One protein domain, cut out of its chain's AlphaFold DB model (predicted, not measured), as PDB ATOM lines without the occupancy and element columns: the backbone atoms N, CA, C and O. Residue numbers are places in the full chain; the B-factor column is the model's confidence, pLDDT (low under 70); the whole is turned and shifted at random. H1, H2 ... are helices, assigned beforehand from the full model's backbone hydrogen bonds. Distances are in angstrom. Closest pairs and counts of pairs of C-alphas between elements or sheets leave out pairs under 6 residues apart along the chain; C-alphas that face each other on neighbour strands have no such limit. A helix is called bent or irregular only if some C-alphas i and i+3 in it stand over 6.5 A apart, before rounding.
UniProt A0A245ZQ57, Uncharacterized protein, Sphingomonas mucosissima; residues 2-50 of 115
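What this domain is: This is residues 2 to 50 of the 115 residues of an uncharacterized protein of Sphingomonas mucosissima (UniProt A0A245ZQ57). Two helices make an open V: H2 is the shorter arm, H3 the long one, and they come near each other only at the corner, where residues 22 to 24 join them. H1, a short helix of four residues, sits beyond the far end of the H2 arm, and the space between the two arms is empty. The printed part has 49 residues with three named helices, in the order H1, H2, H3, and no named strand, and its class is all helix. It is extended, with a radius of gyration of the C-alphas of 15.9 A, and only just flat, with spans of 46 by 30 by 10 A.

Where its parts are: Begin at C-alpha 3, at (-24.668, -11.209, 43.762), where H1 starts; it takes in residues 3 to 6. After a tight link of 2 residues, find C-alpha 9 at (-19.597, 0.230, 41.053); from there H2 runs through residues 9 to 21, 18.5 A from first to last C-alpha, mostly along rising x. A tight link of 3 residues leads to H3, residues 25 to 48, the longest helix with 24 residues. It measures 34.7 A from first to last C-alpha, and x falls along it until C-alpha 48 at (-21.801, 18.139, 13.657). No helix is bent or irregular.

How they stand to each other: Look first at H1 and H2, which meet only through their link. H1 and H3 are apart. Next compare H2 with H3: they are close but not clearly touching, with 1 pair of C-alphas within 8 A. That closest pair is Leu 20 and Leu 28, whose C-alphas are 7.4 A apart. Their lines stand at a steep tilt of 52 degrees and they run opposite ways, with their centres 20.4 A apart. On the backbone, every O i to N i+4 pair is within hydrogen-bond range in H2 and H3. H1, with 4 residues, is too short for any such pair, and its 1 pair of O i and N i+3 is within range.

The domain as a whole: The two C-alphas farthest apart are those of Gln 2 and Lys 50, the first and last printed residues, at 45.7 A. Three stretches stand free: residues 2 to 19, residues 21 to 27, and residues 32 to 50, of which 32 to 48 belong to H3. The printed part has no cut, and neither link is long. Read the B-factor column for the model's confidence: the mean pLDDT of the printed part is 88.8, H3 has a mean of 94 and H1 of 71, and residues 2 and 5 are under 70.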
ATOM      1  N   GLN A   2     -25.184 -12.473  47.742       69.25
ATOM      2  CA  GLN A   2     -23.871 -11.837  47.490       69.25
ATOM      3  C   GLN A   2     -23.696 -11.346  46.036       69.25
ATOM      4  O   GLN A   2     -22.656 -10.802  45.675       69.25
ATOM      5  N   PHE A   3     -24.712 -11.534  45.188       72.44
ATOM      6  CA  PHE A   3     -24.668 -11.209  43.762       72.44
ATOM      7  C   PHE A   3     -24.511  -9.701  43.510       72.44
ATOM      8  O   PHE A   3     -23.554  -9.285  42.861       72.44
ATOM      9  N   PHE A   4     -25.356  -8.868  44.127       71.38
ATOM     10  CA  PHE A   4     -25.295  -7.408  43.979       71.38
ATOM     11  C   PHE A   4     -24.030  -6.787  44.585       71.38
ATOM     12  O   PHE A   4     -23.524  -5.791  44.082       71.38
ATOM     13  N   ALA A   5     -23.447  -7.416  45.612       69.75
ATOM     14  CA  ALA A   5     -22.176  -6.974  46.183       69.75
ATOM     15  C   ALA A   5     -20.989  -7.167  45.214       69.75
ATOM     16  O   ALA A   5     -19.995  -6.442  45.312       69.75
ATOM     17  N   ARG A   6     -21.068  -8.131  44.283       71.44
ATOM     18  CA  ARG A   6     -20.067  -8.323  43.213       71.44
ATOM     19  C   ARG A   6     -20.239  -7.324  42.065       71.44
ATOM     20  O   ARG A   6     -19.257  -6.960  41.440       71.44
ATOM     21  N   MET A   7     -21.451  -6.812  41.871       78.31
ATOM     22  CA  MET A   7     -21.797  -5.764  40.902       78.31
ATOM     23  C   MET A   7     -21.718  -4.362  41.532       78.31
ATOM     24  O   MET A   7     -22.519  -3.486  41.223       78.31
ATOM     25  N   SER A   8     -20.796  -4.146  42.478       82.25
ATOM     26  CA  SER A   8     -20.651  -2.852  43.149       82.25
ATOM     27  C   SER A   8     -19.806  -1.896  42.293       82.25
ATOM     28  O   SER A   8     -18.615  -2.165  42.105       82.25
ATOM     29  N   PRO A   9     -20.351  -0.748  41.843       83.81
ATOM     30  CA  PRO A   9     -19.597   0.230  41.053       83.81
ATOM     31  C   PRO A   9     -18.373   0.767  41.802       83.81
ATOM     32  O   PRO A   9     -17.312   0.977  41.222       83.81
ATOM     33  N   LEU A  10     -18.489   0.919  43.124       86.56
ATOM     34  CA  LEU A  10     -17.398   1.386  43.981       86.56
ATOM     35  C   LEU A  10     -16.225   0.398  44.012       86.56
ATOM     36  O   LEU A  10     -15.067   0.818  44.066       86.56
ATOM     37  N   ARG A  11     -16.506  -0.912  43.960       85.31
ATOM     38  CA  ARG A  11     -15.456  -1.936  43.852       85.31
ATOM     39  C   ARG A  11     -14.778  -1.888  42.490       85.31
ATOM     40  O   ARG A  11     -13.555  -1.919  42.460       85.31
ATOM     41  N   ALA A  12     -15.538  -1.724  41.408       86.25
ATOM     42  CA  ALA A  12     -14.983  -1.613  40.059       86.25
ATOM     43  C   ALA A  12     -14.035  -0.408  39.913       86.25
ATOM     44  O   ALA A  12     -12.951  -0.543  39.356       86.25
ATOM     45  N   VAL A  13     -14.384   0.753  40.482       89.25
ATOM     46  CA  VAL A  13     -13.506   1.940  40.454       89.25
ATOM     47  C   VAL A  13     -12.224   1.719  41.263       89.25
ATOM     48  O   VAL A  13     -11.142   2.110  40.821       89.25
ATOM     49  N   ARG A  14     -12.313   1.087  42.444       88.75
ATOM     50  CA  ARG A  14     -11.121   0.750  43.246       88.75
ATOM     51  C   ARG A  14     -10.209  -0.240  42.530       88.75
ATOM     52  O   ARG A  14      -8.996  -0.055  42.574       88.75
ATOM     53  N   ASP A  15     -10.788  -1.248  41.890       90.06
ATOM     54  CA  ASP A  15     -10.056  -2.261  41.137       90.06
ATOM     55  C   ASP A  15      -9.354  -1.652  39.916       90.06
ATOM     56  O   ASP A  15      -8.143  -1.791  39.764       90.06
ATOM     57  N   LEU A  16     -10.069  -0.834  39.135       90.12
ATOM     58  CA  LEU A  16      -9.493  -0.086  38.018       90.12
ATOM     59  C   LEU A  16      -8.339   0.816  38.470       90.12
ATOM     60  O   LEU A  16      -7.284   0.838  37.840       90.12
ATOM     61  N   ARG A  17      -8.501   1.549  39.579       90.56
ATOM     62  CA  ARG A  17      -7.427   2.394  40.122       90.56
ATOM     63  C   ARG A  17      -6.191   1.567  40.484       90.56
ATOM     64  O   ARG A  17      -5.076   2.003  40.212       90.56
ATOM     65  N   LEU A  18      -6.386   0.409  41.112       92.94
ATOM     66  CA  LEU A  18      -5.296  -0.474  41.524       92.94
ATOM     67  C   LEU A  18      -4.579  -1.069  40.306       92.94
ATOM     68  O   LEU A  18      -3.352  -1.030  40.247       92.94
ATOM     69  N   PHE A  19      -5.338  -1.512  39.305       90.69
ATOM     70  CA  PHE A  19      -4.816  -1.967  38.020       90.69
ATOM     71  C   PHE A  19      -3.975  -0.888  37.331       90.69
ATOM     72  O   PHE A  19      -2.844  -1.156  36.941       90.69
ATOM     73  N   LEU A  20      -4.483   0.344  37.227       91.81
ATOM     74  CA  LEU A  20      -3.761   1.455  36.594       91.81
ATOM     75  C   LEU A  20      -2.496   1.853  37.365       91.81
ATOM     76  O   LEU A  20      -1.526   2.290  36.754       91.81
ATOM     77  N   HIS A  21      -2.473   1.684  38.689       91.81
ATOM     78  CA  HIS A  21      -1.293   1.986  39.503       91.81
ATOM     79  C   HIS A  21      -0.126   1.014  39.261       91.81
ATOM     80  O   HIS A  21       1.029   1.397  39.423       91.81
ATOM     81  N   GLN A  22      -0.414  -0.227  38.863       93.00
ATOM     82  CA  GLN A  22       0.600  -1.251  38.580       93.00
ATOM     83  C   GLN A  22       1.201  -1.142  37.168       93.00
ATOM     84  O   GLN A  22       2.151  -1.855  36.848       93.00
ATOM     85  N   ARG A  23       0.645  -0.279  36.309       91.38
ATOM     86  CA  ARG A  23       1.033  -0.143  34.899       91.38
ATOM     87  C   ARG A  23       2.259   0.739  34.715       91.38
ATOM     88  O   ARG A  23       2.552   1.621  35.526       91.38
ATOM     89  N   GLN A  24       2.973   0.523  33.615       93.81
ATOM     90  CA  GLN A  24       4.117   1.362  33.278       93.81
ATOM     91  C   GLN A  24       3.663   2.739  32.778       93.81
ATOM     92  O   GLN A  24       2.591   2.897  32.194       93.81
ATOM     93  N   LYS A  25       4.514   3.759  32.962       92.31
ATOM     94  CA  LYS A  25       4.191   5.152  32.598       92.31
ATOM     95  C   LYS A  25       3.756   5.303  31.136       92.31
ATOM     96  O   LYS A  25       2.833   6.057  30.855       92.31
ATOM     97  N   HIS A  26       4.399   4.586  30.216       93.62
ATOM     98  CA  HIS A  26       4.084   4.677  28.791       93.62
ATOM     99  C   HIS A  26       2.715   4.065  28.452       93.62
ATOM    100  O   HIS A  26       1.992   4.629  27.637       93.62
ATOM    101  N   GLU A  27       2.309   2.977  29.117       93.50
ATOM    102  CA  GLU A  27       0.985   2.362  28.930       93.50
ATOM    103  C   GLU A  27      -0.133   3.341  29.314       93.50
ATOM    104  O   GLU A  27      -1.135   3.458  28.610       93.50
ATOM    105  N   LEU A  28       0.064   4.105  30.395       94.81
ATOM    106  CA  LEU A  28      -0.881   5.136  30.831       94.81
ATOM    107  C   LEU A  28      -0.957   6.314  29.851       94.81
ATOM    108  O   LEU A  28      -2.040   6.854  29.631       94.81
ATOM    109  N   ILE A  29       0.167   6.692  29.235       95.38
ATOM    110  CA  ILE A  29       0.198   7.734  28.197       95.38
ATOM    111  C   ILE A  29      -0.580   7.275  26.960       95.38
ATOM    112  O   ILE A  29      -1.402   8.033  26.447       95.38
ATOM    113  N   PHE A  30      -0.377   6.036  26.504       96.62
ATOM    114  CA  PHE A  30      -1.128   5.492  25.368       96.62
ATOM    115  C   PHE A  30      -2.621   5.351  25.669       96.62
ATOM    116  O   PHE A  30      -3.444   5.698  24.822       96.62
ATOM    117  N   LEU A  31      -2.978   4.914  26.881       95.19
ATOM    118  CA  LEU A  31      -4.369   4.883  27.333       95.19
ATOM    119  C   LEU A  31      -4.992   6.281  27.278       95.19
ATOM    120  O   LEU A  31      -6.066   6.457  26.705       95.19
ATOM    121  N   PHE A  32      -4.306   7.277  27.841       95.81
ATOM    122  CA  PHE A  32      -4.766   8.661  27.822       95.81
ATOM    123  C   PHE A  32      -4.964   9.160  26.389       95.81
ATOM    124  O   PHE A  32      -6.031   9.678  26.064       95.81
ATOM    125  N   LEU A  33      -3.983   8.943  25.509       97.50
ATOM    126  CA  LEU A  33      -4.057   9.375  24.116       97.50
ATOM    127  C   LEU A  33      -5.219   8.707  23.368       97.50
ATOM    128  O   LEU A  33      -5.928   9.375  22.618       97.50
ATOM    129  N   SER A  34      -5.452   7.415  23.608       97.25
ATOM    130  CA  SER A  34      -6.568   6.673  23.018       97.25
ATOM    131  C   SER A  34      -7.921   7.256  23.436       97.25
ATOM    132  O   SER A  34      -8.751   7.547  22.570       97.25
ATOM    133  N   VAL A  35      -8.121   7.493  24.738       97.19
ATOM    134  CA  VAL A  35      -9.355   8.086  25.284       97.19
ATOM    135  C   VAL A  35      -9.566   9.504  24.759       97.19
ATOM    136  O   VAL A  35     -10.681   9.868  24.390       97.19
ATOM    137  N   VAL A  36      -8.505  10.308  24.685       97.88
ATOM    138  CA  VAL A  36      -8.577  11.679  24.164       97.88
ATOM    139  C   VAL A  36      -8.954  11.675  22.689       97.88
ATOM    140  O   VAL A  36      -9.875  12.388  22.300       97.88
ATOM    141  N   LEU A  37      -8.288  10.863  21.866       97.31
ATOM    142  CA  LEU A  37      -8.537  10.834  20.428       97.31
ATOM    143  C   LEU A  37      -9.959  10.355  20.112       97.31
ATOM    144  O   LEU A  37     -10.664  10.987  19.326       97.31
ATOM    145  N   THR A  38     -10.410   9.285  20.769       96.69
ATOM    146  CA  THR A  38     -11.797   8.811  20.629       96.69
ATOM    147  C   THR A  38     -12.804   9.828  21.160       96.69
ATOM    148  O   THR A  38     -13.808  10.090  20.499       96.69
ATOM    149  N   GLY A  39     -12.524  10.468  22.296       97.06
ATOM    150  CA  GLY A  39     -13.360  11.538  22.839       97.06
ATOM    151  C   GLY A  39     -13.489  12.728  21.887       97.06
ATOM    152  O   GLY A  39     -14.593  13.222  21.675       97.06
ATOM    153  N   LEU A  40     -12.392  13.155  21.256       96.69
ATOM    154  CA  LEU A  40     -12.399  14.232  20.263       96.69
ATOM    155  C   LEU A  40     -13.254  13.882  19.044       96.69
ATOM    156  O   LEU A  40     -14.014  14.734  18.584       96.69
ATOM    157  N   LEU A  41     -13.178  12.641  18.555       95.00
ATOM    158  CA  LEU A  41     -14.035  12.173  17.465       95.00
ATOM    159  C   LEU A  41     -15.513  12.223  17.862       95.00
ATOM    160  O   LEU A  41     -16.318  12.801  17.136       95.00
ATOM    161  N   LEU A  42     -15.865  11.689  19.035       94.62
ATOM    162  CA  LEU A  42     -17.243  11.719  19.534       94.62
ATOM    163  C   LEU A  42     -17.762  13.149  19.712       94.62
ATOM    164  O   LEU A  42     -18.895  13.431  19.340       94.62
ATOM    165  N   ILE A  43     -16.940  14.064  20.231       94.56
ATOM    166  CA  ILE A  43     -17.295  15.485  20.362       94.56
ATOM    167  C   ILE A  43     -17.475  16.132  18.985       94.56
ATOM    168  O   ILE A  43     -18.403  16.921  18.804       94.56
ATOM    169  N   GLY A  44     -16.609  15.809  18.021       91.81
ATOM    170  CA  GLY A  44     -16.720  16.269  16.637       91.81
ATOM    171  C   GLY A  44     -18.055  15.857  16.024       91.81
ATOM    172  O   GLY A  44     -18.817  16.717  15.586       91.81
ATOM    173  N   PHE A  45     -18.389  14.569  16.107       88.56
ATOM    174  CA  PHE A  45     -19.681  14.058  15.654       88.56
ATOM    175  C   PHE A  45     -20.852  14.650  16.434       88.56
ATOM    176  O   PHE A  45     -21.847  15.010  15.825       88.56
ATOM    177  N   ALA A  46     -20.759  14.810  17.755       88.25
ATOM    178  CA  ALA A  46     -21.842  15.389  18.549       88.25
ATOM    179  C   ALA A  46     -22.114  16.862  18.191       88.25
ATOM    180  O   ALA A  46     -23.263  17.295  18.226       88.25
ATOM    181  N   LYS A  47     -21.078  17.631  17.831       86.69
ATOM    182  CA  LYS A  47     -21.230  19.013  17.349       86.69
ATOM    183  C   LYS A  47     -21.780  19.088  15.927       86.69
ATOM    184  O   LYS A  47     -22.530  20.016  15.631       86.69
ATOM    185  N   ASP A  48     -21.382  18.159  15.062       79.75
ATOM    186  CA  ASP A  48     -21.801  18.139  13.657       79.75
ATOM    187  C   ASP A  48     -23.128  17.402  13.428       79.75
ATOM    188  O   ASP A  48     -23.798  17.611  12.419       79.75
ATOM    189  N   SER A  49     -23.560  16.589  14.397       74.06
ATOM    190  CA  SER A  49     -24.852  15.907  14.399       74.06
ATOM    191  C   SER A  49     -25.977  16.925  14.568       74.06
ATOM    192  O   SER A  49     -26.567  17.119  15.630       74.06
ATOM    193  N   LYS A  50     -26.295  17.606  13.473       71.44
ATOM    194  CA  LYS A  50     -27.598  18.212  13.279       71.44
ATOM    195  C   LYS A  50     -28.534  17.048  13.017       71.44
ATOM    196  O   LYS A  50     -28.401  16.372  12.003       71.44
TER     197      LYS A  50